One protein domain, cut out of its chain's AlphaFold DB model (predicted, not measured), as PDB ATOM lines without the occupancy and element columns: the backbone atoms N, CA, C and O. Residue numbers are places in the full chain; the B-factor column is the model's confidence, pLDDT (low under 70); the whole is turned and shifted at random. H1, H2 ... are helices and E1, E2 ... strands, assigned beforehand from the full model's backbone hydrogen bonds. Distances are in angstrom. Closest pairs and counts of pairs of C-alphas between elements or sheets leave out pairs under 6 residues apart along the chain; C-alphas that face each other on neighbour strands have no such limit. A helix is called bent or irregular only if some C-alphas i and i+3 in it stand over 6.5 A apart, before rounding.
ATOM      1  N   GLU A 864     174.167 156.034 136.783       62.53
ATOM      2  CA  GLU A 864     172.718 156.148 136.566       62.53
ATOM      3  C   GLU A 864     172.207 157.590 136.698       62.53
ATOM      4  O   GLU A 864     171.405 158.045 135.880       62.53
ATOM      5  N   LEU A 865     172.695 158.334 137.696       63.72
ATOM      6  CA  LEU A 865     172.304 159.723 137.924       63.72
ATOM      7  C   LEU A 865     172.908 160.635 136.849       63.72
ATOM      8  O   LEU A 865     172.204 161.492 136.318       63.72
ATOM      9  N   GLY A 866     174.163 160.394 136.451       66.06
ATOM     10  CA  GLY A 866     174.789 161.062 135.303       66.06
ATOM     11  C   GLY A 866     174.008 160.842 134.000       66.06
ATOM     12  O   GLY A 866     173.666 161.800 133.308       66.06
ATOM     13  N   ASN A 867     173.624 159.596 133.708       64.25
ATOM     14  CA  ASN A 867     172.786 159.253 132.555       64.25
ATOM     15  C   ASN A 867     171.414 159.950 132.613       64.25
ATOM     16  O   ASN A 867     170.964 160.511 131.610       64.25
ATOM     17  N   ARG A 868     170.770 159.996 133.790       65.75
ATOM     18  CA  ARG A 868     169.492 160.701 133.985       65.75
ATOM     19  C   ARG A 868     169.635 162.215 133.791       65.75
ATOM     20  O   ARG A 868     168.761 162.823 133.177       65.75
ATOM     21  N   ILE A 869     170.747 162.816 134.222       68.12
ATOM     22  CA  ILE A 869     171.078 164.230 133.975       68.12
ATOM     23  C   ILE A 869     171.244 164.500 132.469       68.12
ATOM     24  O   ILE A 869     170.721 165.501 131.971       68.12
ATOM     25  N   TYR A 870     171.895 163.613 131.709       65.00
ATOM     26  CA  TYR A 870     171.999 163.757 130.249       65.00
ATOM     27  C   TYR A 870     170.658 163.609 129.523       65.00
ATOM     28  O   TYR A 870     170.394 164.359 128.582       65.00
ATOM     29  N   HIS A 871     169.792 162.701 129.982       64.38
ATOM     30  CA  HIS A 871     168.441 162.546 129.444       64.38
ATOM     31  C   HIS A 871     167.566 163.785 129.713       64.38
ATOM     32  O   HIS A 871     167.074 164.415 128.777       64.38
ATOM     33  N   LEU A 872     167.443 164.199 130.982       57.41
ATOM     34  CA  LEU A 872     166.619 165.342 131.411       57.41
ATOM     35  C   LEU A 872     167.053 166.679 130.794       57.41
ATOM     36  O   LEU A 872     166.235 167.575 130.607       57.41
ATOM     37  N   SER A 873     168.331 166.821 130.447       60.94
ATOM     38  CA  SER A 873     168.863 168.040 129.830       60.94
ATOM     39  C   SER A 873     168.597 168.168 128.321       60.94
ATOM     40  O   SER A 873     169.086 169.110 127.690       60.94
ATOM     41  N   GLY A 874     167.826 167.246 127.727       55.91
ATOM     42  CA  GLY A 874     167.394 167.318 126.326       55.91
ATOM     43  C   GLY A 874     168.531 167.156 125.312       55.91
ATOM     44  O   GLY A 874     168.377 167.505 124.143       55.91
ATOM     45  N   CYS A 875     169.688 166.651 125.749       51.97
ATOM     46  CA  CYS A 875     170.879 166.481 124.916       51.97
ATOM     47  C   CYS A 875     170.749 165.323 123.913       51.97
ATOM     48  O   CYS A 875     171.551 165.218 122.984       51.97
ATOM     49  N   LEU A 876     169.773 164.436 124.133       47.19
ATOM     50  CA  LEU A 876     169.688 163.115 123.525       47.19
ATOM     51  C   LEU A 876     168.425 163.004 122.654       47.19
ATOM     52  O   LEU A 876     167.325 162.816 123.164       47.19
ATOM     53  N   GLN A 877     168.579 163.044 121.327       43.31
ATOM     54  CA  GLN A 877     167.676 162.291 120.449       43.31
ATOM     55  C   GLN A 877     168.321 160.926 120.217       43.31
ATOM     56  O   GLN A 877     169.274 160.816 119.448       43.31
ATOM     57  N   PHE A 878     167.859 159.926 120.965       37.94
ATOM     58  CA  PHE A 878     168.398 158.568 120.950       37.94
ATOM     59  C   PHE A 878     168.059 157.846 119.642       37.94
ATOM     60  O   PHE A 878     166.895 157.781 119.248       37.94
ATOM     61  N   TYR A 879     169.081 157.270 119.008       37.22
ATOM     62  CA  TYR A 879     168.939 156.398 117.847       37.22
ATOM     63  C   TYR A 879     169.840 155.172 118.007       37.22
ATOM     64  O   TYR A 879     171.066 155.275 117.972       37.22
ATOM     65  N   GLU A 880     169.211 154.013 118.162       36.72
ATOM     66  CA  GLU A 880     169.848 152.698 118.144       36.72
ATOM     67  C   GLU A 880     169.535 152.008 116.808       36.72
ATOM     68  O   GLU A 880     168.400 152.061 116.325       36.72
ATOM     69  N   GLU A 881     170.526 151.361 116.186       33.12
ATOM     70  CA  GLU A 881     170.239 150.445 115.080       33.12
ATOM     71  C   GLU A 881     169.625 149.156 115.650       33.12
ATOM     72  O   GLU A 881     170.290 148.479 116.435       33.12
ATOM     73  N   PRO A 882     168.394 148.769 115.261       31.58
ATOM     74  CA  PRO A 882     167.785 147.548 115.770       31.58
ATOM     75  C   PRO A 882     168.578 146.327 115.285       31.58
ATOM     76  O   PRO A 882     168.702 146.123 114.073       31.58
ATOM     77  N   PHE A 923     175.786 148.846 130.180       34.84
ATOM     78  CA  PHE A 923     175.294 150.226 130.352       34.84
ATOM     79  C   PHE A 923     175.988 150.995 131.487       34.84
ATOM     80  O   PHE A 923     176.035 152.225 131.453       34.84
ATOM     81  N   CYS A 924     176.505 150.299 132.506       32.78
ATOM     82  CA  CYS A 924     177.033 150.939 133.717       32.78
ATOM     83  C   CYS A 924     178.423 151.572 133.530       32.78
ATOM     84  O   CYS A 924     178.795 152.462 134.292       32.78
ATOM     85  N   ASN A 925     179.171 151.160 132.502       36.91
ATOM     86  CA  ASN A 925     180.436 151.786 132.116       36.91
ATOM     87  C   ASN A 925     180.209 152.830 131.017       36.91
ATOM     88  O   ASN A 925     179.571 152.548 130.002       36.91
ATOM     89  N   TRP A 926     180.789 154.022 131.188       40.44
ATOM     90  CA  TRP A 926     180.679 155.147 130.252       40.44
ATOM     91  C   TRP A 926     181.279 154.826 128.873       40.44
ATOM     92  O   TRP A 926     182.450 155.092 128.595       40.44
ATOM     93  N   GLN A 927     180.459 154.304 127.961       53.75
ATOM     94  CA  GLN A 927     180.833 154.206 126.555       53.75
ATOM     95  C   GLN A 927     180.797 155.606 125.929       53.75
ATOM     96  O   GLN A 927     179.767 156.276 125.916       53.75
ATOM     97  N   ALA A 928     181.944 156.068 125.424       56.44
ATOM     98  CA  ALA A 928     182.101 157.419 124.890       56.44
ATOM     99  C   ALA A 928     181.260 157.632 123.616       56.44
ATOM    100  O   ALA A 928     181.711 157.331 122.507       56.44
ATOM    101  N   ALA A 929     180.047 158.162 123.795       70.00
ATOM    102  CA  ALA A 929     179.081 158.427 122.734       70.00
ATOM    103  C   ALA A 929     179.636 159.347 121.632       70.00
ATOM    104  O   ALA A 929     180.493 160.207 121.876       70.00
ATOM    105  N   ALA A 930     179.117 159.156 120.416       78.69
ATOM    106  CA  ALA A 930     179.540 159.873 119.220       78.69
ATOM    107  C   ALA A 930     178.522 160.959 118.828       78.69
ATOM    108  O   ALA A 930     177.376 160.671 118.478       78.69
ATOM    109  N   TYR A 931     178.945 162.224 118.863       83.31
ATOM    110  CA  TYR A 931     178.075 163.370 118.589       83.31
ATOM    111  C   TYR A 931     178.313 163.930 117.185       83.31
ATOM    112  O   TYR A 931     179.363 164.509 116.913       83.31
ATOM    113  N   PHE A 932     177.328 163.791 116.298       82.75
ATOM    114  CA  PHE A 932     177.347 164.329 114.940       82.75
ATOM    115  C   PHE A 932     177.034 165.828 114.936       82.75
ATOM    116  O   PHE A 932     175.893 166.232 115.166       82.75
ATOM    117  N   VAL A 933     178.037 166.650 114.623       82.75
ATOM    118  CA  VAL A 933     177.930 168.123 114.604       82.75
ATOM    119  C   VAL A 933     177.145 168.638 113.391       82.75
ATOM    120  O   VAL A 933     176.446 169.643 113.488       82.75
ATOM    121  N   ASN A 934     177.240 167.953 112.248       83.56
ATOM    122  CA  ASN A 934     176.585 168.337 110.994       83.56
ATOM    123  C   ASN A 934     175.873 167.156 110.305       83.56
ATOM    124  O   ASN A 934     176.010 166.945 109.104       83.56
ATOM    125  N   GLY A 935     175.109 166.366 111.064       74.50
ATOM    126  CA  GLY A 935     174.163 165.428 110.450       74.50
ATOM    127  C   GLY A 935     173.097 166.180 109.642       74.50
ATOM    128  O   GLY A 935     172.619 167.229 110.083       74.50
ATOM    129  N   ASP A 936     172.720 165.648 108.482       69.75
ATOM    130  CA  ASP A 936     171.744 166.278 107.591       69.75
ATOM    131  C   ASP A 936     170.343 166.368 108.222       69.75
ATOM    132  O   ASP A 936     169.886 165.400 108.833       69.75
ATOM    133  N   PRO A 937     169.634 167.506 108.089       58.50
ATOM    134  CA  PRO A 937     168.316 167.692 108.698       58.50
ATOM    135  C   PRO A 937     167.213 166.890 107.994       58.50
ATOM    136  O   PRO A 937     166.194 166.602 108.603       58.50
ATOM    137  N   GLU A 938     167.417 166.496 106.734       56.69
ATOM    138  CA  GLU A 938     166.508 165.592 106.013       56.69
ATOM    139  C   GLU A 938     166.657 164.129 106.464       56.69
ATOM    140  O   GLU A 938     165.826 163.291 106.125       56.69
ATOM    141  N   PHE A 939     167.674 163.818 107.278       52.62
ATOM    142  CA  PHE A 939     167.860 162.505 107.896       52.62
ATOM    143  C   PHE A 939     167.070 162.358 109.216       52.62
ATOM    144  O   PHE A 939     167.492 161.633 110.115       52.62
ATOM    145  N   ASP A 940     165.913 163.025 109.332       37.66
ATOM    146  CA  ASP A 940     164.907 162.734 110.360       37.66
ATOM    147  C   ASP A 940     164.382 161.301 110.130       37.66
ATOM    148  O   ASP A 940     163.464 161.038 109.344       37.66
ATOM    149  N   THR A 941     164.991 160.342 110.830       40.38
ATOM    150  CA  THR A 941     164.755 158.893 110.684       40.38
ATOM    151  C   THR A 941     163.326 158.455 111.009       40.38
ATOM    152  O   THR A 941     162.961 157.324 110.699       40.38
ATOM    153  N   ALA A 942     162.483 159.359 111.521       35.97
ATOM    154  CA  ALA A 942     161.036 159.192 111.638       35.97
ATOM    155  C   ALA A 942     160.356 158.755 110.320       35.97
ATOM    156  O   ALA A 942     159.374 158.017 110.368       35.97
ATOM    157  N   ASN A 943     160.893 159.150 109.155       33.16
ATOM    158  CA  ASN A 943     160.413 158.687 107.841       33.16
ATOM    159  C   ASN A 943     161.195 157.486 107.265       33.16
ATOM    160  O   ASN A 943     160.764 156.896 106.273       33.16
ATOM    161  N   CYS A 944     162.291 157.052 107.896       34.03
ATOM    162  CA  CYS A 944     163.008 155.818 107.545       34.03
ATOM    163  C   CYS A 944     162.341 154.583 108.176       34.03
ATOM    164  O   CYS A 944     162.974 153.781 108.864       34.03
ATOM    165  N   GLY A 945     161.042 154.408 107.908       29.73
ATOM    166  CA  GLY A 945     160.347 153.158 108.206       29.73
ATOM    167  C   GLY A 945     161.019 151.976 107.481       29.73
ATOM    168  O   GLY A 945     161.510 152.146 106.363       29.73
ATOM    169  N   PRO A 946     161.027 150.757 108.054       28.00
ATOM    170  CA  PRO A 946     161.926 149.661 107.656       28.00
ATOM    171  C   PRO A 946     161.692 149.038 106.261       28.00
ATOM    172  O   PRO A 946     162.241 147.976 105.975       28.00
ATOM    173  N   ARG A 947     160.891 149.663 105.388       30.05
ATOM    174  CA  ARG A 947     160.639 149.218 104.006       30.05
ATOM    175  C   ARG A 947     161.541 149.910 102.975       30.05
ATOM    176  O   ARG A 947     162.127 149.226 102.148       30.05
ATOM    177  N   THR A 948     161.732 151.230 103.049       31.12
ATOM    178  CA  THR A 948     162.434 151.997 101.994       31.12
ATOM    179  C   THR A 948     163.933 151.696 101.903       31.12
ATOM    180  O   THR A 948     164.511 151.734 100.819       31.12
ATOM    181  N   CYS A 949     164.576 151.329 103.016       29.73
ATOM    182  CA  CYS A 949     165.990 150.936 103.027       29.73
ATOM    183  C   CYS A 949     166.247 149.491 102.552       29.73
ATOM    184  O   CYS A 949     167.407 149.109 102.407       29.73
ATOM    185  N   ALA A 950     165.206 148.671 102.359       29.88
ATOM    186  CA  ALA A 950     165.353 147.246 102.047       29.88
ATOM    187  C   ALA A 950     165.516 146.962 100.543       29.88
ATOM    188  O   ALA A 950     166.166 145.991 100.170       29.88
ATOM    189  N   GLU A 951     164.956 147.812  99.680       32.62
ATOM    190  CA  GLU A 951     164.843 147.549  98.235       32.62
ATOM    191  C   GLU A 951     166.128 147.864  97.442       32.62
ATOM    192  O   GLU A 951     166.276 147.419  96.308       32.62
ATOM    193  N   ASN A 952     167.086 148.586  98.041       34.50
ATOM    194  CA  ASN A 952     168.306 149.071  97.374       34.50
ATOM    195  C   ASN A 952     169.626 148.467  97.905       34.50
ATOM    196  O   ASN A 952     170.704 148.934  97.535       34.50
ATOM    197  N   ILE A 953     169.582 147.436  98.760       35.38
ATOM    198  CA  ILE A 953     170.786 146.744  99.261       35.38
ATOM    199  C   ILE A 953     170.761 145.273  98.818       35.38
ATOM    200  O   ILE A 953     169.886 144.525  99.258       35.38
ATOM    201  N   PRO A 954     171.725 144.805  97.999       38.81
ATOM    202  CA  PRO A 954     171.789 143.404  97.602       38.81
ATOM    203  C   PRO A 954     171.968 142.459  98.801       38.81
ATOM    204  O   PRO A 954     172.968 142.526  99.520       38.81
ATOM    205  N   TRP A 955     171.021 141.528  98.958       34.69
ATOM    206  CA  TRP A 955     170.942 140.504 100.018       34.69
ATOM    207  C   TRP A 955     172.284 139.838 100.375       34.69
ATOM    208  O   TRP A 955     172.544 139.546 101.542       34.69
ATOM    209  N   PHE A 956     173.161 139.608  99.390       39.97
ATOM    210  CA  PHE A 956     174.415 138.883  99.599       39.97
ATOM    211  C   PHE A 956     175.453 139.634 100.452       39.97
ATOM    212  O   PHE A 956     176.274 138.975 101.087       39.97
ATOM    213  N   MET A 957     175.410 140.972 100.543       33.19
ATOM    214  CA  MET A 957     176.349 141.725 101.397       33.19
ATOM    215  C   MET A 957     176.043 141.608 102.901       33.19
ATOM    216  O   MET A 957     176.895 141.919 103.726       33.19
ATOM    217  N   ILE A 958     174.858 141.117 103.279       35.62
ATOM    218  CA  ILE A 958     174.385 141.111 104.675       35.62
ATOM    219  C   ILE A 958     175.061 140.008 105.524       35.62
ATOM    220  O   ILE A 958     175.064 140.080 106.748       35.62
ATOM    221  N   ARG A 959     175.676 138.987 104.905       32.09
ATOM    222  CA  ARG A 959     176.156 137.769 105.598       32.09
ATOM    223  C   ARG A 959     177.578 137.808 106.185       32.09
ATOM    224  O   ARG A 959     178.012 136.787 106.708       32.09
ATOM    225  N   VAL A 960     178.318 138.918 106.088       34.97
ATOM    226  CA  VAL A 960     179.788 138.927 106.319       34.97
ATOM    227  C   VAL A 960     180.229 139.770 107.535       34.97
ATOM    228  O   VAL A 960     181.419 139.884 107.812       34.97
ATOM    229  N   ILE A 961     179.298 140.355 108.297       33.81
ATOM    230  CA  ILE A 961     179.626 141.253 109.421       33.81
ATOM    231  C   ILE A 961     179.393 140.539 110.771       33.81
ATOM    232  O   ILE A 961     178.239 140.264 111.104       33.81
ATOM    233  N   PRO A 962     180.443 140.251 111.570       33.75
ATOM    234  CA  PRO A 962     180.282 139.744 112.935       33.75
ATOM    235  C   PRO A 962     179.735 140.834 113.871       33.75
ATOM    236  O   PRO A 962     179.944 142.027 113.645       33.75
ATOM    237  N   SER A 963     179.050 140.429 114.943       36.34
ATOM    238  CA  SER A 963     178.352 141.323 115.878       36.34
ATOM    239  C   SER A 963     179.304 142.259 116.640       36.34
ATOM    240  O   SER A 963     179.864 141.887 117.674       36.34
ATOM    241  N   ARG A 964     179.475 143.493 116.151       50.59
ATOM    242  CA  ARG A 964     180.190 144.568 116.858       50.59
ATOM    243  C   ARG A 964     179.233 145.344 117.765       50.59
ATOM    244  O   ARG A 964     178.098 145.604 117.380       50.59
ATOM    245  N   LYS A 965     179.717 145.768 118.940       49.19
ATOM    246  CA  LYS A 965     178.976 146.648 119.862       49.19
ATOM    247  C   LYS A 965     178.639 147.976 119.170       49.19
ATOM    248  O   LYS A 965     179.562 148.678 118.733       49.19
ATOM    249  N   SER A 966     177.344 148.284 119.084       47.84
ATOM    250  CA  SER A 966     176.783 149.495 118.478       47.84
ATOM    251  C   SER A 966     177.325 150.765 119.144       47.84
ATOM    252  O   SER A 966     177.611 150.797 120.340       47.84
ATOM    253  N   LEU A 967     177.500 151.830 118.356       51.22
ATOM    254  CA  LEU A 967     177.851 153.156 118.868       51.22
ATOM    255  C   LEU A 967     176.572 153.972 119.046       51.22
ATOM    256  O   LEU A 967     175.892 154.261 118.064       51.22
ATOM    257  N   ILE A 968     176.272 154.392 120.277       56.88
ATOM    258  CA  ILE A 968     175.167 155.322 120.534       56.88
ATOM    259  C   ILE A 968     175.539 156.695 119.960       56.88
ATOM    260  O   ILE A 968     176.614 157.236 120.253       56.88
ATOM    261  N   CYS A 969     174.662 157.231 119.111       55.06
ATOM    262  CA  CYS A 969     174.956 158.376 118.259       55.06
ATOM    263  C   CYS A 969     173.878 159.458 118.343       55.06
ATOM    264  O   CYS A 969     172.689 159.178 118.221       55.06
ATOM    265  N   TYR A 970     174.315 160.710 118.491       69.19
ATOM    266  CA  TYR A 970     173.439 161.861 118.720       69.19
ATOM    267  C   TYR A 970     173.693 162.967 117.692       69.19
ATOM    268  O   TYR A 970     174.841 163.324 117.434       69.19
ATOM    269  N   GLN A 971     172.636 163.540 117.113       75.38
ATOM    270  CA  GLN A 971     172.733 164.644 116.149       75.38
ATOM    271  C   GLN A 971     172.563 165.994 116.856       75.38
ATOM    272  O   GLN A 971     171.506 166.281 117.417       75.38
ATOM    273  N   MET A 972     173.586 166.850 116.812       72.31
ATOM    274  CA  MET A 972     173.508 168.189 117.397       72.31
ATOM    275  C   MET A 972     172.825 169.171 116.444       72.31
ATOM    276  O   MET A 972     173.310 169.434 115.347       72.31
ATOM    277  N   LYS A 973     171.734 169.800 116.892       72.31
ATOM    278  CA  LYS A 973     170.989 170.822 116.127       72.31
ATOM    279  C   LYS A 973     171.647 172.215 116.197       72.31
ATOM    280  O   LYS A 973     170.968 173.224 116.350       72.31
ATOM    281  N   GLY A 974     172.984 172.268 116.150       70.25
ATOM    282  CA  GLY A 974     173.811 173.487 116.183       70.25
ATOM    283  C   GLY A 974     173.815 174.296 117.493       70.25
ATOM    284  O   GLY A 974     174.672 175.157 117.665       70.25
ATOM    285  N   ALA A 975     172.892 174.029 118.418       78.62
ATOM    286  CA  ALA A 975     172.782 174.704 119.710       78.62
ATOM    287  C   ALA A 975     173.607 174.021 120.817       78.62
ATOM    288  O   ALA A 975     173.882 172.821 120.758       78.62
ATOM    289  N   GLN A 976     173.949 174.780 121.864       81.00
ATOM    290  CA  GLN A 976     174.525 174.223 123.092       81.00
ATOM    291  C   GLN A 976     173.517 173.272 123.779       81.00
ATOM    292  O   GLN A 976     172.355 173.665 123.938       81.00
ATOM    293  N   PRO A 977     173.934 172.066 124.221       82.62
ATOM    294  CA  PRO A 977     173.073 171.145 124.964       82.62
ATOM    295  C   PRO A 977     172.513 171.794 126.236       82.62
ATOM    296  O   PRO A 977     173.206 172.599 126.865       82.62
ATOM    297  N   GLY A 978     171.291 171.439 126.654       82.81
ATOM    298  CA  GLY A 978     170.598 172.110 127.766       82.81
ATOM    299  C   GLY A 978     171.412 172.146 129.064       82.81
ATOM    300  O   GLY A 978     171.488 173.188 129.714       82.81
ATOM    301  N   LEU A 979     172.139 171.059 129.355       82.56
ATOM    302  CA  LEU A 979     173.022 170.926 130.519       82.56
ATOM    303  C   LEU A 979     174.095 172.018 130.582       82.56
ATOM    304  O   LEU A 979     174.489 172.450 131.652       82.56
ATOM    305  N   THR A 980     174.547 172.507 129.430       81.44
ATOM    306  CA  THR A 980     175.617 173.511 129.333       81.44
ATOM    307  C   THR A 980     175.105 174.950 129.471       81.44
ATOM    308  O   THR A 980     175.899 175.886 129.564       81.44
ATOM    309  N   ARG A 981     173.778 175.139 129.524       84.12
ATOM    310  CA  ARG A 981     173.108 176.448 129.633       84.12
ATOM    311  C   ARG A 981     172.657 176.785 131.063       84.12
ATOM    312  O   ARG A 981     172.248 177.917 131.304       84.12
ATOM    313  N   VAL A 982     172.806 175.845 132.003       87.50
ATOM    314  CA  VAL A 982     172.507 175.962 133.448       87.50
ATOM    315  C   VAL A 982     173.339 177.037 134.172       87.50
ATOM    316  O   VAL A 982     174.170 177.713 133.557       87.50
ATOM    317  N   SER A 983     173.128 177.194 135.485       90.50
ATOM    318  CA  SER A 983     173.864 178.130 136.351       90.50
ATOM    319  C   SER A 983     175.390 177.967 136.252       90.50
ATOM    320  O   SER A 983     175.898 176.894 135.929       90.50
ATOM    321  N   LYS A 984     176.139 179.046 136.531       88.38
ATOM    322  CA  LYS A 984     177.595 179.085 136.311       88.38
ATOM    323  C   LYS A 984     178.338 177.924 136.995       88.38
ATOM    324  O   LYS A 984     179.129 177.276 136.325       88.38
ATOM    325  N   LYS A 985     178.033 177.628 138.267       87.19
ATOM    326  CA  LYS A 985     178.689 176.552 139.034       87.19
ATOM    327  C   LYS A 985     178.466 175.175 138.394       87.19
ATOM    328  O   LYS A 985     179.421 174.542 137.971       87.19
ATOM    329  N   VAL A 986     177.205 174.777 138.199       87.88
ATOM    330  CA  VAL A 986     176.865 173.478 137.579       87.88
ATOM    331  C   VAL A 986     177.416 173.382 136.152       87.88
ATOM    332  O   VAL A 986     177.787 172.306 135.694       87.88
ATOM    333  N   ARG A 987     177.533 174.505 135.435       90.00
ATOM    334  CA  ARG A 987     178.177 174.568 134.118       90.00
ATOM    335  C   ARG A 987     179.692 174.347 134.200       90.00
ATOM    336  O   ARG A 987     180.230 173.627 133.368       90.00
ATOM    337  N   GLU A 988     180.376 174.940 135.174       88.12
ATOM    338  CA  GLU A 988     181.808 174.716 135.414       88.12
ATOM    339  C   GLU A 988     182.091 173.250 135.799       88.12
ATOM    340  O   GLU A 988     183.065 172.687 135.303       88.12
ATOM    341  N   ASP A 989     181.183 172.601 136.537       88.88
ATOM    342  CA  ASP A 989     181.269 171.174 136.888       88.88
ATOM    343  C   ASP A 989     180.940 170.226 135.708       88.88
ATOM    344  O   ASP A 989     181.537 169.160 135.576       88.88
ATOM    345  N   THR A 990     179.989 170.579 134.828       90.19
ATOM    346  CA  THR A 990     179.485 169.673 133.765       90.19
ATOM    347  C   THR A 990     180.144 169.848 132.395       90.19
ATOM    348  O   THR A 990     180.174 168.891 131.611       90.19
ATOM    349  N   LEU A 991     180.696 171.027 132.076       91.56
ATOM    350  CA  LEU A 991     181.404 171.259 130.808       91.56
ATOM    351  C   LEU A 991     182.618 170.324 130.608       91.56
ATOM    352  O   LEU A 991     182.720 169.769 129.508       91.56
ATOM    353  N   PRO A 992     183.509 170.097 131.602       92.06
ATOM    354  CA  PRO A 992     184.669 169.218 131.434       92.06
ATOM    355  C   PRO A 992     184.256 167.770 131.179       92.06
ATOM    356  O   PRO A 992     184.842 167.101 130.334       92.06
ATOM    357  N   ILE A 993     183.199 167.314 131.852       89.06
ATOM    358  CA  ILE A 993     182.694 165.946 131.742       89.06
ATOM    359  C   ILE A 993     182.111 165.712 130.342       89.06
ATOM    360  O   ILE A 993     182.488 164.759 129.660       89.06
ATOM    361  N   PHE A 994     181.244 166.614 129.867       92.38
ATOM    362  CA  PHE A 994     180.605 166.479 128.555       92.38
ATOM    363  C   PHE A 994     181.588 166.673 127.389       92.38
ATOM    364  O   PHE A 994     181.674 165.828 126.501       92.38
ATOM    365  N   TYR A 995     182.357 167.767 127.369       94.38
ATOM    366  CA  TYR A 995     183.255 168.054 126.243       94.38
ATOM    367  C   TYR A 995     184.592 167.300 126.323       94.38
ATOM    368  O   TYR A 995     185.193 167.021 125.285       94.38
ATOM    369  N   GLY A 996     185.039 166.916 127.522       91.50
ATOM    370  CA  GLY A 996     186.298 166.200 127.730       91.50
ATOM    371  C   GLY A 996     186.221 164.681 127.564       91.50
ATOM    372  O   GLY A 996     187.213 164.079 127.149       91.50
ATOM    373  N   ASN A 997     185.081 164.040 127.851       89.56
ATOM    374  CA  ASN A 997     184.964 162.573 127.778       89.56
ATOM    375  C   ASN A 997     184.267 162.064 126.498       89.56
ATOM    376  O   ASN A 997     184.409 160.891 126.150       89.56
ATOM    377  N   HIS A 998     183.539 162.912 125.767       91.50
ATOM    378  CA  HIS A 998     182.826 162.510 124.549       91.50
ATOM    379  C   HIS A 998     183.647 162.655 123.257       91.50
ATOM    380  O   HIS A 998     184.632 163.392 123.183       91.50
ATOM    381  N   ARG A 999     183.224 161.930 122.212       92.62
ATOM    382  CA  ARG A 999     183.842 161.943 120.879       92.62
ATOM    383  C   ARG A 999     182.946 162.726 119.921       92.62
ATOM    384  O   ARG A 999     181.797 162.352 119.691       92.62
ATOM    385  N   PHE A1000     183.466 163.796 119.333       95.38
ATOM    386  CA  PHE A1000     182.711 164.620 118.386       95.38
ATOM    387  C   PHE A1000     183.023 164.180 116.956       95.38
ATOM    388  O   PHE A1000     184.171 163.880 116.637       95.38
ATOM    389  N   VAL A1001     182.001 164.090 116.108       95.12
ATOM    390  CA  VAL A1001     182.068 163.524 114.756       95.12
ATOM    391  C   VAL A1001     181.550 164.545 113.749       95.12
ATOM    392  O   VAL A1001     180.459 165.102 113.887       95.12
ATOM    393  N   VAL A1002     182.349 164.785 112.717       95.31
ATOM    394  CA  VAL A1002     182.142 165.830 111.714       95.31
ATOM    395  C   VAL A1002     182.284 165.223 110.318       95.31
ATOM    396  O   VAL A1002     183.230 164.480 110.061       95.31
ATOM    397  N   ARG A1003     181.365 165.541 109.401       93.81
ATOM    398  CA  ARG A1003     181.358 165.060 108.009       93.81
ATOM    399  C   ARG A1003     181.681 166.213 107.054       93.81
ATOM    400  O   ARG A1003     180.795 166.999 106.749       93.81
ATOM    401  N   LEU A1004     182.908 166.344 106.557       92.81
ATOM    402  CA  LEU A1004     183.239 167.376 105.560       92.81
ATOM    403  C   LEU A1004     183.244 166.750 104.159       92.81
ATOM    404  O   LEU A1004     184.283 166.404 103.593       92.81
ATOM    405  N   PHE A1005     182.025 166.528 103.654       86.81
ATOM    406  CA  PHE A1005     181.755 165.812 102.403       86.81
ATOM    407  C   PHE A1005     181.539 166.710 101.194       86.81
ATOM    408  O   PHE A1005     181.846 166.264 100.087       86.81
ATOM    409  N   SER A1006     181.090 167.953 101.379       85.25
ATOM    410  CA  SER A1006     181.350 168.984 100.376       85.25
ATOM    411  C   SER A1006     182.608 169.780 100.724       85.25
ATOM    412  O   SER A1006     183.010 169.871 101.882       85.25
ATOM    413  N   ALA A1007     183.247 170.322  99.687       73.75
ATOM    414  CA  ALA A1007     184.209 171.416  99.816       73.75
ATOM    415  C   ALA A1007     183.512 172.792  99.754       73.75
ATOM    416  O   ALA A1007     184.162 173.819  99.923       73.75
ATOM    417  N   ASP A1008     182.195 172.812  99.514       73.88
ATOM    418  CA  ASP A1008     181.374 174.011  99.625       73.88
ATOM    419  C   ASP A1008     181.346 174.525 101.074       73.88
ATOM    420  O   ASP A1008     181.475 173.776 102.047       73.88
ATOM    421  N   ALA A1009     181.028 175.808 101.225       75.69
ATOM    422  CA  ALA A1009     181.031 176.485 102.513       75.69
ATOM    423  C   ALA A1009     180.002 176.034 103.592       75.69
ATOM    424  O   ALA A1009     180.250 176.384 104.751       75.69
ATOM    425  N   PRO A1010     178.852 175.349 103.347       86.81
ATOM    426  CA  PRO A1010     177.834 175.198 104.389       86.81
ATOM    427  C   PRO A1010     178.234 174.232 105.513       86.81
ATOM    428  O   PRO A1010     177.887 174.504 106.660       86.81
ATOM    429  N   ASP A1011     178.971 173.153 105.236       88.06
ATOM    430  CA  ASP A1011     179.394 172.206 106.280       88.06
ATOM    431  C   ASP A1011     180.504 172.773 107.166       88.06
ATOM    432  O   ASP A1011     180.414 172.695 108.391       88.06
ATOM    433  N   GLU A1012     181.490 173.447 106.573       92.75
ATOM    434  CA  GLU A1012     182.481 174.233 107.311       92.75
ATOM    435  C   GLU A1012     181.794 175.285 108.198       92.75
ATOM    436  O   GLU A1012     182.007 175.316 109.410       92.75
ATOM    437  N   ASN A1013     180.866 176.070 107.638       92.88
ATOM    438  CA  ASN A1013     180.103 177.055 108.407       92.88
ATOM    439  C   ASN A1013     179.265 176.431 109.535       92.88
ATOM    440  O   ASN A1013     179.124 177.061 110.580       92.88
ATOM    441  N   ARG A1014     178.705 175.223 109.369       91.69
ATOM    442  CA  ARG A1014     177.984 174.515 110.447       91.69
ATOM    443  C   ARG A1014     178.919 174.194 111.619       91.69
ATOM    444  O   ARG A1014     178.566 174.465 112.763       91.69
ATOM    445  N   VAL A1015     180.116 173.676 111.337       94.19
ATOM    446  CA  VAL A1015     181.114 173.300 112.355       94.19
ATOM    447  C   VAL A1015     181.674 174.527 113.073       94.19
ATOM    448  O   VAL A1015     181.745 174.539 114.302       94.19
ATOM    449  N   LEU A1016     182.016 175.581 112.328       95.19
ATOM    450  CA  LEU A1016     182.526 176.822 112.909       95.19
ATOM    451  C   LEU A1016     181.458 177.517 113.772       95.19
ATOM    452  O   LEU A1016     181.750 177.874 114.910       95.19
ATOM    453  N   ARG A1017     180.197 177.587 113.313       94.31
ATOM    454  CA  ARG A1017     179.073 178.118 114.114       94.31
ATOM    455  C   ARG A1017     178.791 177.305 115.376       94.31
ATOM    456  O   ARG A1017     178.426 177.890 116.389       94.31
ATOM    457  N   TRP A1018     178.947 175.981 115.336       94.62
ATOM    458  CA  TRP A1018     178.822 175.142 116.532       94.62
ATOM    459  C   TRP A1018     179.918 175.466 117.559       94.62
ATOM    460  O   TRP A1018     179.623 175.613 118.743       94.62
ATOM    461  N   LEU A1019     181.161 175.668 117.112       95.56
ATOM    462  CA  LEU A1019     182.258 176.094 117.987       95.56
ATOM    463  C   LEU A1019     182.046 177.506 118.556       95.56
ATOM    464  O   LEU A1019     182.265 177.726 119.748       95.56
ATOM    465  N   ASP A1020     181.540 178.434 117.740       95.25
ATOM    466  CA  ASP A1020     181.128 179.769 118.189       95.25
ATOM    467  C   ASP A1020     179.998 179.684 119.242       95.25
ATOM    468  O   ASP A1020     180.007 180.427 120.226       95.25
ATOM    469  N   ALA A1021     179.069 178.728 119.101       93.50
ATOM    470  CA  ALA A1021     177.965 178.506 120.038       93.50
ATOM    471  C   ALA A1021     178.391 177.876 121.382       93.50
ATOM    472  O   ALA A1021     177.855 178.268 122.420       93.50
ATOM    473  N   ILE A1022     179.349 176.936 121.402       94.06
ATOM    474  CA  ILE A1022     179.874 176.366 122.666       94.06
ATOM    475  C   ILE A1022     180.868 177.298 123.378       94.06
ATOM    476  O   ILE A1022     181.081 177.153 124.583       94.06
ATOM    477  N   ARG A1023     181.409 178.290 122.654       94.94
ATOM    478  CA  ARG A1023     182.448 179.248 123.067       94.94
ATOM    479  C   ARG A1023     183.841 178.631 123.245       94.94
ATOM    480  O   ARG A1023     184.014 177.461 123.589       94.94
ATOM    481  N   GLN A1024     184.851 179.490 123.111       95.81
ATOM    482  CA  GLN A1024     186.279 179.148 123.167       95.81
ATOM    483  C   GLN A1024     186.707 178.390 124.440       95.81
ATOM    484  O   GLN A1024     187.611 177.557 124.388       95.81
ATOM    485  N   ALA A1025     186.049 178.635 125.579       94.12
ATOM    486  CA  ALA A1025     186.323 177.925 126.829       94.12
ATOM    487  C   ALA A1025     185.944 176.431 126.757       94.12
ATOM    488  O   ALA A1025     186.729 175.592 127.185       94.12
ATOM    489  N   ALA A1026     184.790 176.087 126.171       95.00
ATOM    490  CA  ALA A1026     184.376 174.694 125.988       95.00
ATOM    491  C   ALA A1026     185.127 174.022 124.827       95.00
ATOM    492  O   ALA A1026     185.496 172.853 124.926       95.00
ATOM    493  N   ALA A1027     185.442 174.766 123.759       96.06
ATOM    494  CA  ALA A1027     186.278 174.270 122.663       96.06
ATOM    495  C   ALA A1027     187.673 173.809 123.142       96.06
ATOM    496  O   ALA A1027     188.187 172.799 122.664       96.06
ATOM    497  N   ASN A1028     188.234 174.480 124.157       95.88
ATOM    498  CA  ASN A1028     189.482 174.088 124.823       95.88
ATOM    499  C   ASN A1028     189.376 172.803 125.673       95.88
ATOM    500  O   ASN A1028     190.411 172.266 126.083       95.88
ATOM    501  N   MET A1029     188.167 172.319 125.973       95.50
ATOM    502  CA  MET A1029     187.936 171.076 126.725       95.50
ATOM    503  C   MET A1029     187.772 169.854 125.814       95.50
ATOM    504  O   MET A1029     187.961 168.735 126.281       95.50
ATOM    505  N   LEU A1030     187.455 170.057 124.528       95.88
ATOM    506  CA  LEU A1030     187.309 168.985 123.538       95.88
ATOM    507  C   LEU A1030     188.578 168.122 123.502       95.88
ATOM    508  O   LEU A1030     189.645 168.634 123.172       95.88
ATOM    509  N   ARG A1031     188.478 166.821 123.819       94.56
ATOM    510  CA  ARG A1031     189.634 165.897 123.749       94.56
ATOM    511  C   ARG A1031     189.789 165.183 122.404       94.56
ATOM    512  O   ARG A1031     190.922 164.943 121.999       94.56
ATOM    513  N   LYS A1032     188.694 164.818 121.718       94.88
ATOM    514  CA  LYS A1032     188.735 164.104 120.421       94.88
ATOM    515  C   LYS A1032     187.625 164.570 119.462       94.88
ATOM    516  O   LYS A1032     186.440 164.376 119.740       94.88
ATOM    517  N   ILE A1033     188.018 165.133 118.315       96.38
ATOM    518  CA  ILE A1033     187.133 165.549 117.211       96.38
ATOM    519  C   ILE A1033     187.530 164.789 115.940       96.38
ATOM    520  O   ILE A1033     188.573 165.058 115.351       96.38
ATOM    521  N   TYR A1034     186.693 163.865 115.483       96.25
ATOM    522  CA  TYR A1034     186.909 163.095 114.261       96.25
ATOM    523  C   TYR A1034     186.284 163.807 113.060       96.25
ATOM    524  O   TYR A1034     185.064 163.960 112.990       96.25
ATOM    525  N   ILE A1035     187.114 164.224 112.103       96.44
ATOM    526  CA  ILE A1035     186.683 164.871 110.861       96.44
ATOM    527  C   ILE A1035     186.849 163.889 109.705       96.44
ATOM    528  O   ILE A1035     187.966 163.539 109.305       96.44
ATOM    529  N   PHE A1036     185.719 163.468 109.150       95.62
ATOM    530  CA  PHE A1036     185.651 162.541 108.034       95.62
ATOM    531  C   PHE A1036     185.619 163.273 106.698       95.62
ATOM    532  O   PHE A1036     184.843 164.208 106.511       95.62
ATOM    533  N   TYR A1037     186.445 162.810 105.762       95.94
ATOM    534  CA  TYR A1037     186.553 163.354 104.409       95.94
ATOM    535  C   TYR A1037     186.609 162.232 103.365       95.94
ATOM    536  O   TYR A1037     187.012 161.103 103.650       95.94
ATOM    537  N   ALA A1038     186.219 162.543 102.130       94.31
ATOM    538  CA  ALA A1038     186.173 161.590 101.024       94.31
ATOM    539  C   ALA A1038     187.383 161.731 100.075       94.31
ATOM    540  O   ALA A1038     187.994 160.741  99.659       94.31
ATOM    541  N   ARG A1039     187.749 162.971  99.727       94.69
ATOM    542  CA  ARG A1039     188.701 163.306  98.651       94.69
ATOM    543  C   ARG A1039     189.966 163.991  99.181       94.69
ATOM    544  O   ARG A1039     189.914 164.740 100.151       94.69
ATOM    545  N   LYS A1040     191.105 163.825  98.491       94.50
ATOM    546  CA  LYS A1040     192.375 164.508  98.841       94.50
ATOM    547  C   LYS A1040     192.258 166.043  98.782       94.50
ATOM    548  O   LYS A1040     192.882 166.731  99.577       94.50
ATOM    549  N   GLN A1041     191.404 166.574  97.903       94.06
ATOM    550  CA  GLN A1041     191.073 168.008  97.854       94.06
ATOM    551  C   GLN A1041     190.443 168.505  99.167       94.06
ATOM    552  O   GLN A1041     190.839 169.550  99.669       94.06
ATOM    553  N   GLN A1042     189.532 167.728  99.768       93.88
ATOM    554  CA  GLN A1042     188.932 168.059 101.066       93.88
ATOM    555  C   GLN A1042     189.969 167.996 102.185       93.88
ATOM    556  O   GLN A1042     190.000 168.892 103.013       93.88
ATOM    557  N   LEU A1043     190.877 167.011 102.182       95.19
ATOM    558  CA  LEU A1043     191.988 166.975 103.144       95.19
ATOM    559  C   LEU A1043     192.845 168.252 103.084       95.19
ATOM    560  O   LEU A1043     193.214 168.784 104.129       95.19
ATOM    561  N   ASN A1044     193.135 168.756 101.881       95.06
ATOM    562  CA  ASN A1044     193.873 170.007 101.704       95.06
ATOM    563  C   ASN A1044     193.059 171.223 102.185       95.06
ATOM    564  O   ASN A1044     193.591 172.045 102.923       95.06
ATOM    565  N   HIS A1045     191.767 171.313 101.840       94.81
ATOM    566  CA  HIS A1045     190.866 172.373 102.328       94.81
ATOM    567  C   HIS A1045     190.772 172.387 103.858       94.81
ATOM    568  O   HIS A1045     190.905 173.430 104.489       94.81
ATOM    569  N   ILE A1046     190.625 171.208 104.467       95.25
ATOM    570  CA  ILE A1046     190.561 171.040 105.919       95.25
ATOM    571  C   ILE A1046     191.865 171.499 106.567       95.25
ATOM    572  O   ILE A1046     191.823 172.251 107.534       95.25
ATOM    573  N   LYS A1047     193.024 171.097 106.031       95.38
ATOM    574  CA  LYS A1047     194.328 171.517 106.563       95.38
ATOM    575  C   LYS A1047     194.583 173.020 106.430       95.38
ATOM    576  O   LYS A1047     195.139 173.603 107.355       95.38
ATOM    577  N   ASN A1048     194.187 173.624 105.311       95.31
ATOM    578  CA  ASN A1048     194.554 175.000 104.976       95.31
ATOM    579  C   ASN A1048     193.568 176.045 105.520       95.31
ATOM    580  O   ASN A1048     194.004 177.127 105.895       95.31
ATOM    581  N   ASN A1049     192.271 175.724 105.575       95.06
ATOM    582  CA  ASN A1049     191.205 176.668 105.934       95.06
ATOM    583  C   ASN A1049     190.554 176.289 107.273       95.06
ATOM    584  O   ASN A1049     190.544 177.082 108.214       95.06
ATOM    585  N   VAL A1050     190.099 175.037 107.404       95.56
ATOM    586  CA  VAL A1050     189.330 174.602 108.583       95.56
ATOM    587  C   VAL A1050     190.210 174.524 109.837       95.56
ATOM    588  O   VAL A1050     189.843 175.096 110.857       95.56
ATOM    589  N   LEU A1051     191.375 173.858 109.806       95.94
ATOM    590  CA  LEU A1051     192.233 173.696 110.995       95.94
ATOM    591  C   LEU A1051     192.665 175.043 111.627       95.94
ATOM    592  O   LEU A1051     192.584 175.147 112.856       95.94
ATOM    593  N   PRO A1052     193.071 176.084 110.866       96.44
ATOM    594  CA  PRO A1052     193.286 177.424 111.418       96.44
ATOM    595  C   PRO A1052     192.044 178.025 112.090       96.44
ATOM    596  O   PRO A1052     192.154 178.558 113.193       96.44
ATOM    597  N   GLU A1053     190.860 177.887 111.489       96.75
ATOM    598  CA  GLU A1053     189.601 178.414 112.037       96.75
ATOM    599  C   GLU A1053     189.099 177.640 113.276       96.75
ATOM    600  O   GLU A1053     188.484 178.238 114.167       96.75
ATOM    601  N   LEU A1054     189.408 176.339 113.390       96.50
ATOM    602  CA  LEU A1054     189.228 175.551 114.620       96.50
ATOM    603  C   LEU A1054     190.161 176.059 115.733       96.50
ATOM    604  O   LEU A1054     189.726 176.275 116.867       96.50
ATOM    605  N   ARG A1055     191.443 176.280 115.408       96.44
ATOM    606  CA  ARG A1055     192.462 176.789 116.341       96.44
ATOM    607  C   ARG A1055     192.118 178.193 116.837       96.44
ATOM    608  O   ARG A1055     192.201 178.451 118.034       96.44
ATOM    609  N   ALA A1056     191.664 179.077 115.947       96.62
ATOM    610  CA  ALA A1056     191.199 180.421 116.288       96.62
ATOM    611  C   ALA A1056     190.034 180.400 117.296       96.62
ATOM    612  O   ALA A1056     189.959 181.263 118.171       96.62
ATOM    613  N   ARG A1057     189.175 179.373 117.229       97.12
ATOM    614  CA  ARG A1057     188.068 179.118 118.168       97.12
ATOM    615  C   ARG A1057     188.463 178.319 119.413       97.12
ATOM    616  O   ARG A1057     187.596 177.981 120.209       97.12
ATOM    617  N   GLY A1058     189.752 178.055 119.631       96.31
ATOM    618  CA  GLY A1058     190.261 177.398 120.841       96.31
ATOM    619  C   GLY A1058     190.218 175.872 120.834       96.31
ATOM    620  O   GLY A1058     190.348 175.272 121.896       96.31
ATOM    621  N   VAL A1059     190.070 175.219 119.677       97.00
ATOM    622  CA  VAL A1059     190.343 173.776 119.580       97.00
ATOM    623  C   VAL A1059     191.852 173.547 119.708       97.00
ATOM    624  O   VAL A1059     192.642 174.139 118.968       97.00
ATOM    625  N   LYS A1060     192.266 172.663 120.623       95.31
ATOM    626  CA  LYS A1060     193.680 172.343 120.889       95.31
ATOM    627  C   LYS A1060     194.308 171.489 119.776       95.31
ATOM    628  O   LYS A1060     194.489 170.280 119.908       95.31
ATOM    629  N   THR A1061     194.675 172.136 118.674       93.00
ATOM    630  CA  THR A1061     195.630 171.600 117.689       93.00
ATOM    631  C   THR A1061     197.037 172.070 118.056       93.00
ATOM    632  O   THR A1061     197.238 173.279 118.204       93.00
ATOM    633  N   ALA A1062     198.012 171.170 118.142       82.06
ATOM    634  CA  ALA A1062     199.413 171.561 118.285       82.06
ATOM    635  C   ALA A1062     199.959 172.173 116.968       82.06
ATOM    636  O   ALA A1062     199.340 172.050 115.904       82.06
ATOM    637  N   PRO A1063     201.093 172.893 116.987       76.56
ATOM    638  CA  PRO A1063     201.814 173.220 115.760       76.56
ATOM    639  C   PRO A1063     202.454 171.945 115.181       76.56
ATOM    640  O   PRO A1063     203.218 171.272 115.857       76.56
ATOM    641  N   GLY A1064     202.129 171.598 113.931       76.50
ATOM    642  CA  GLY A1064     202.632 170.394 113.248       76.50
ATOM    643  C   GLY A1064     201.738 169.158 113.410       76.50
ATOM    644  O   GLY A1064     201.398 168.523 112.412       76.50
ATOM    645  N   GLU A1065     201.284 168.860 114.628       81.56
ATOM    646  CA  GLU A1065     200.393 167.724 114.901       81.56
ATOM    647  C   GLU A1065     198.905 168.111 114.900       81.56
ATOM    648  O   GLU A1065     198.517 169.231 115.232       81.56
ATOM    649  N   LEU A1066     198.032 167.153 114.577       81.31
ATOM    650  CA  LEU A1066     196.583 167.387 114.538       81.31
ATOM    651  C   LEU A1066     195.962 167.561 115.946       81.31
ATOM    652  O   LEU A1066     194.897 168.171 116.080       81.31
ATOM    653  N   GLY A1067     196.645 167.090 116.999       90.31
ATOM    654  CA  GLY A1067     196.235 167.232 118.399       90.31
ATOM    655  C   GLY A1067     194.873 166.592 118.683       90.31
ATOM    656  O   GLY A1067     194.662 165.412 118.423       90.31
ATOM    657  N   VAL A1068     193.929 167.393 119.183       92.94
ATOM    658  CA  VAL A1068     192.529 166.995 119.434       92.94
ATOM    659  C   VAL A1068     191.793 166.526 118.171       92.94
ATOM    660  O   VAL A1068     190.796 165.804 118.265       92.94
ATOM    661  N   VAL A1069     192.241 166.938 116.983       96.50
ATOM    662  CA  VAL A1069     191.567 166.625 115.721       96.50
ATOM    663  C   VAL A1069     192.113 165.323 115.130       96.50
ATOM    664  O   VAL A1069     193.307 165.171 114.911       96.50
ATOM    665  N   CYS A1070     191.231 164.389 114.789       95.44
ATOM    666  CA  CYS A1070     191.561 163.171 114.057       95.44
ATOM    667  C   CYS A1070     190.973 163.261 112.644       95.44
ATOM    668  O   CYS A1070     189.757 163.216 112.467       95.44
ATOM    669  N   LEU A1071     191.821 163.395 111.623       96.31
ATOM    670  CA  LEU A1071     191.380 163.409 110.225       96.31
ATOM    671  C   LEU A1071     191.288 161.970 109.704       96.31
ATOM    672  O   LEU A1071     192.269 161.231 109.775       96.31
ATOM    673  N   THR A1072     190.151 161.553 109.144       96.06
ATOM    674  CA  THR A1072     189.983 160.175 108.645       96.06
ATOM    675  C   THR A1072     189.311 160.120 107.278       96.06
ATOM    676  O   THR A1072     188.260 160.714 107.044       96.06
ATOM    677  N   ARG A1073     189.934 159.380 106.356       95.50
ATOM    678  CA  ARG A1073     189.418 159.176 105.003       95.50
ATOM    679  C   ARG A1073     188.379 158.058 104.997       95.50
ATOM    680  O   ARG A1073     188.679 156.952 105.435       95.50
ATOM    681  N   ILE A1074     187.201 158.313 104.435       94.62
ATOM    682  CA  ILE A1074     186.214 157.257 104.173       94.62
ATOM    683  C   ILE A1074     186.637 156.443 102.942       94.62
ATOM    684  O   ILE A1074     187.072 156.992 101.928       94.62
ATOM    685  N   SER A1075     186.493 155.120 103.034       90.19
ATOM    686  CA  SER A1075     186.842 154.143 101.992       90.19
ATOM    687  C   SER A1075     186.053 154.312 100.688       90.19
ATOM    688  O   SER A1075     186.540 153.950  99.618       90.19
ATOM    689  N   HIS A1076     184.826 154.830 100.761       88.62
ATOM    690  CA  HIS A1076     183.880 154.925  99.646       88.62
ATOM    691  C   HIS A1076     183.457 156.390  99.420       88.62
ATOM    692  O   HIS A1076     182.436 156.833  99.942       88.62
ATOM    693  N   PRO A1077     184.223 157.172  98.631       81.06
ATOM    694  CA  PRO A1077     184.131 158.638  98.582       81.06
ATOM    695  C   PRO A1077     182.890 159.206  97.867       81.06
ATOM    696  O   PRO A1077     182.782 160.421  97.708       81.06
ATOM    697  N   TYR A1078     181.984 158.339  97.413       81.94
ATOM    698  CA  TYR A1078     180.709 158.693  96.783       81.94
ATOM    699  C   TYR A1078     179.500 158.381  97.674       81.94
ATOM    700  O   TYR A1078     178.382 158.730  97.309       81.94
ATOM    701  N   ASN A1079     179.701 157.722  98.821       78.25
ATOM    702  CA  ASN A1079     178.615 157.329  99.709       78.25
ATOM    703  C   ASN A1079     178.630 158.187 100.981       78.25
ATOM    704  O   ASN A1079     179.395 157.942 101.910       78.25
ATOM    705  N   THR A1080     177.786 159.219 100.999       76.62
ATOM    706  CA  THR A1080     177.631 160.165 102.115       76.62
ATOM    707  C   THR A1080     176.779 159.618 103.266       76.62
ATOM    708  O   THR A1080     176.585 160.308 104.268       76.62
ATOM    709  N   ASN A1081     176.266 158.386 103.153       84.62
ATOM    710  CA  ASN A1081     175.428 157.759 104.170       84.62
ATOM    711  C   ASN A1081     176.166 157.669 105.520       84.62
ATOM    712  O   ASN A1081     177.309 157.207 105.598       84.62
ATOM    713  N   ALA A1082     175.470 158.067 106.589       80.94
ATOM    714  CA  ALA A1082     175.938 158.020 107.970       80.94
ATOM    715  C   ALA A1082     176.564 156.667 108.354       80.94
ATOM    716  O   ALA A1082     177.550 156.653 109.089       80.94
ATOM    717  N   PHE A1083     176.059 155.555 107.809       84.31
ATOM    718  CA  PHE A1083     176.580 154.206 108.051       84.31
ATOM    719  C   PHE A1083     178.096 154.079 107.813       84.31
ATOM    720  O   PHE A1083     178.799 153.516 108.645       84.31
ATOM    721  N   PHE A1084     178.643 154.662 106.738       86.06
ATOM    722  CA  PHE A1084     180.088 154.589 106.465       86.06
ATOM    723  C   PHE A1084     180.919 155.456 107.416       86.06
ATOM    724  O   PHE A1084     182.091 155.162 107.653       86.06
ATOM    725  N   VAL A1085     180.316 156.493 108.008       86.12
ATOM    726  CA  VAL A1085     180.937 157.249 109.103       86.12
ATOM    727  C   VAL A1085     180.953 156.407 110.376       86.12
ATOM    728  O   VAL A1085     181.989 156.332 111.022       86.12
ATOM    729  N   LEU A1086     179.843 155.732 110.700       84.00
ATOM    730  CA  LEU A1086     179.714 154.858 111.872       84.00
ATOM    731  C   LEU A1086     180.667 153.658 111.814       84.00
ATOM    732  O   LEU A1086     181.334 153.333 112.801       84.00
ATOM    733  N   GLU A1087     180.789 153.031 110.643       88.25
ATOM    734  CA  GLU A1087     181.738 151.947 110.399       88.25
ATOM    735  C   GLU A1087     183.188 152.437 110.570       88.25
ATOM    736  O   GLU A1087     184.003 151.773 111.214       88.25
ATOM    737  N   ALA A1088     183.507 153.634 110.065       87.12
ATOM    738  CA  ALA A1088     184.831 154.228 110.208       87.12
ATOM    739  C   ALA A1088     185.134 154.677 111.654       87.12
ATOM    740  O   ALA A1088     186.233 154.412 112.138       87.12
ATOM    741  N   THR A1089     184.180 155.264 112.392       85.75
ATOM    742  CA  THR A1089     184.340 155.559 113.831       85.75
ATOM    743  C   THR A1089     184.486 154.294 114.669       85.75
ATOM    744  O   THR A1089     185.211 154.311 115.660       85.75
ATOM    745  N   SER A1090     183.842 153.192 114.269       86.38
ATOM    746  CA  SER A1090     184.006 151.889 114.924       86.38
ATOM    747  C   SER A1090     185.420 151.357 114.698       86.38
ATOM    748  O   SER A1090     186.130 151.103 115.662       86.38
ATOM    749  N   LYS A1091     185.892 151.319 113.445       88.31
ATOM    750  CA  LYS A1091     187.271 150.921 113.108       88.31
ATOM    751  C   LYS A1091     188.327 151.795 113.804       88.31
ATOM    752  O   LYS A1091     189.350 151.271 114.217       88.31
ATOM    753  N   LEU A1092     188.069 153.094 113.987       84.06
ATOM    754  CA  LEU A1092     188.917 154.013 114.764       84.06
ATOM    755  C   LEU A1092     188.864 153.798 116.283       84.06
ATOM    756  O   LEU A1092     189.816 154.151 116.971       84.06
ATOM    757  N   ARG A1093     187.745 153.305 116.830       83.31
ATOM    758  CA  ARG A1093     187.652 152.912 118.244       83.31
ATOM    759  C   ARG A1093     188.470 151.649 118.469       83.31
ATOM    760  O   ARG A1093     189.272 151.636 119.389       83.31
ATOM    761  N   ASP A1094     188.259 150.656 117.616       85.31
ATOM    762  CA  ASP A1094     188.895 149.346 117.702       85.31
ATOM    763  C   ASP A1094     190.426 149.514 117.494       85.31
ATOM    764  O   ASP A1094     191.213 149.224 118.383       85.31
ATOM    765  N   ALA A1095     190.872 150.240 116.460       83.38
ATOM    766  CA  ALA A1095     192.289 150.609 116.291       83.38
ATOM    767  C   ALA A1095     192.864 151.588 117.355       83.38
ATOM    768  O   ALA A1095     194.019 151.993 117.245       83.38
ATOM    769  N   GLN A1096     192.075 152.014 118.352       78.00
ATOM    770  CA  GLN A1096     192.546 152.754 119.536       78.00
ATOM    771  C   GLN A1096     192.504 151.927 120.832       78.00
ATOM    772  O   GLN A1096     193.055 152.396 121.824       78.00
ATOM    773  N   SER A1097     191.876 150.744 120.855       76.25
ATOM    774  CA  SER A1097     192.154 149.730 121.885       76.25
ATOM    775  C   SER A1097     193.428 148.970 121.539       76.25
ATOM    776  O   SER A1097     194.317 148.854 122.370       76.25
ATOM    777  N   ASP A1098     193.555 148.564 120.277       69.50
ATOM    778  CA  ASP A1098     194.552 147.593 119.806       69.50
ATOM    779  C   ASP A1098     195.981 148.180 119.681       69.50
ATOM    780  O   ASP A1098     196.886 147.535 119.159       69.50
ATOM    781  N   GLY A1099     196.173 149.430 120.117       52.66
ATOM    782  CA  GLY A1099     197.461 150.132 120.215       52.66
ATOM    783  C   GLY A1099     197.654 150.825 121.569       52.66
ATOM    784  O   GLY A1099     198.344 151.842 121.645       52.66
TER     785      GLY A1099
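Overview. This is residues 864 to 882 and 923 to 1099 of the 1101 residues of an uncharacterized protein of Pseudocercospora eumusae (UniProt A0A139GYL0). A strongly twisted sheet of five parallel strands makes the core, with H5 and H6 packed on one face and H7 crossing the other. H4 packs with its last part on the end of H5, H3 sits beside H4 with H1 close by, and a long loop, residues 942 to 963 with the small helix H2 in it, sticks out from this body. The printed part has 196 residues with seven named helices and five named strands, in the order H1 E1 H2 E2 H3 H4 E3 H5 E4 H6 E5 H7, and the sheet's order is E2 E1 E3 E4 E5. The class is mixed, helices and strands; the whole is compact, with a radius of gyration of the C-alphas of 17.4 A and spans of 54 by 42 by 37 A.

Along the chain. H1, residues 864 to 872, begins at C-alpha 864 (172.718, 156.148, 136.566) and is 12.2 A long. After the cut come E1, residues 930 to 932, 6.6 A; H2, residues 955 to 960, 11.0 A; and E2, residues 969 to 971, 7.0 A. H3, residues 978 to 981, spans 5.3 A and H4, residues 984 to 997, 20.0 A. E3, residues 999 to 1004, is 16.3 A long and begins at C-alpha 999 (183.842, 161.943, 120.879). H5, residues 1009 to 1027, is 20.9 A long with a kink of 63 degrees near residue 1021. E4, residues 1032 to 1037, is 16.2 A long; H6, residues 1040 to 1056, is 23.6 A long with a kink of 32 degrees near residue 1049. E5, residues 1069 to 1073, spans 13.2 A, and H7, residues 1082 to 1097, spans 22.9 A and ends at C-alpha 1097 (192.154, 149.730, 121.885). H5 is irregular, C-alphas 1021 and 1024 being 8.9 A apart; H2, H4 and H6 are only just irregular, with 6.6 A from C-alpha 957 to 960, 6.7 A from 989 to 992 and 6.6 A from 1048 to 1051.

Arrangement. In the sheet, N 970 of E2 and O 930 of E1 are 3.1 A apart, within hydrogen-bond range, as are N 931 and O 999 between E1 and E3 at 3.0 A, N 1002 and O 1034 between E3 and E4 at 2.9 A, and N 1070 and O 1033 between E4 and E5 at 2.8 A. E1 H2 E2, E3 H5 E4 and E4 H6 E5 are strand-helix-strand units, two parallel neighbour strands with a helix between them in the chain; E2, H3 H4, E3 is a split one, with E1 between its strands. The four crossovers are right-handed. The helices and sheet make three layers, helices on both faces: H5 and H6 on one, H7 on the other. H6 lies over E4 at a height of 8.6 A over the sheet, only just along the strands at 28 degrees on the local plane. H7 comes closest to E4 at the C-alphas of Val 1085 and Phe 1036, 7.2 A. H5, with residues 1012 to 1019 alone, touches H6, closest at the C-alphas of Glu 1012 and Val 1050, 7.0 A, the same way at a shallow tilt of 32 degrees, only just short of steep. H4, with residues 991 to 995 alone, touches H5, closest at the C-alphas of Leu 991 and Ala 1026, 6.6 A. H1 and H3 are close but not clearly touching, the C-alphas of Tyr 870 and Leu 979 being 7.2 A apart. In H1 and H7 every O i to N i+4 pair is within hydrogen-bond range; the counts are 8 of 10 in H4, 12 of 15 in H5, 11 of 13 in H6 and 0 of 2 in H2, which has 1 of 3 O i to N i+3 pairs within range, and H3 is too short for an i+4 pair.

Size, cuts and confidence. The two C-alphas farthest apart, those of Phe 956 and Lys 985, are 54.7 A apart; without residues 942 to 963, which stand free, the body spans 44 by 39 by 37 A. Residues 883 to 922 are not printed, and C-alphas 882 and 923 are 16.6 A apart across the cut. The links from E1 to H2 and from H6 to E5 are long. The mean pLDDT of the printed part is 75.3, and residues 864 to 882, 923 to 928, 936 to 970 and 1098 to 1099 are under 70.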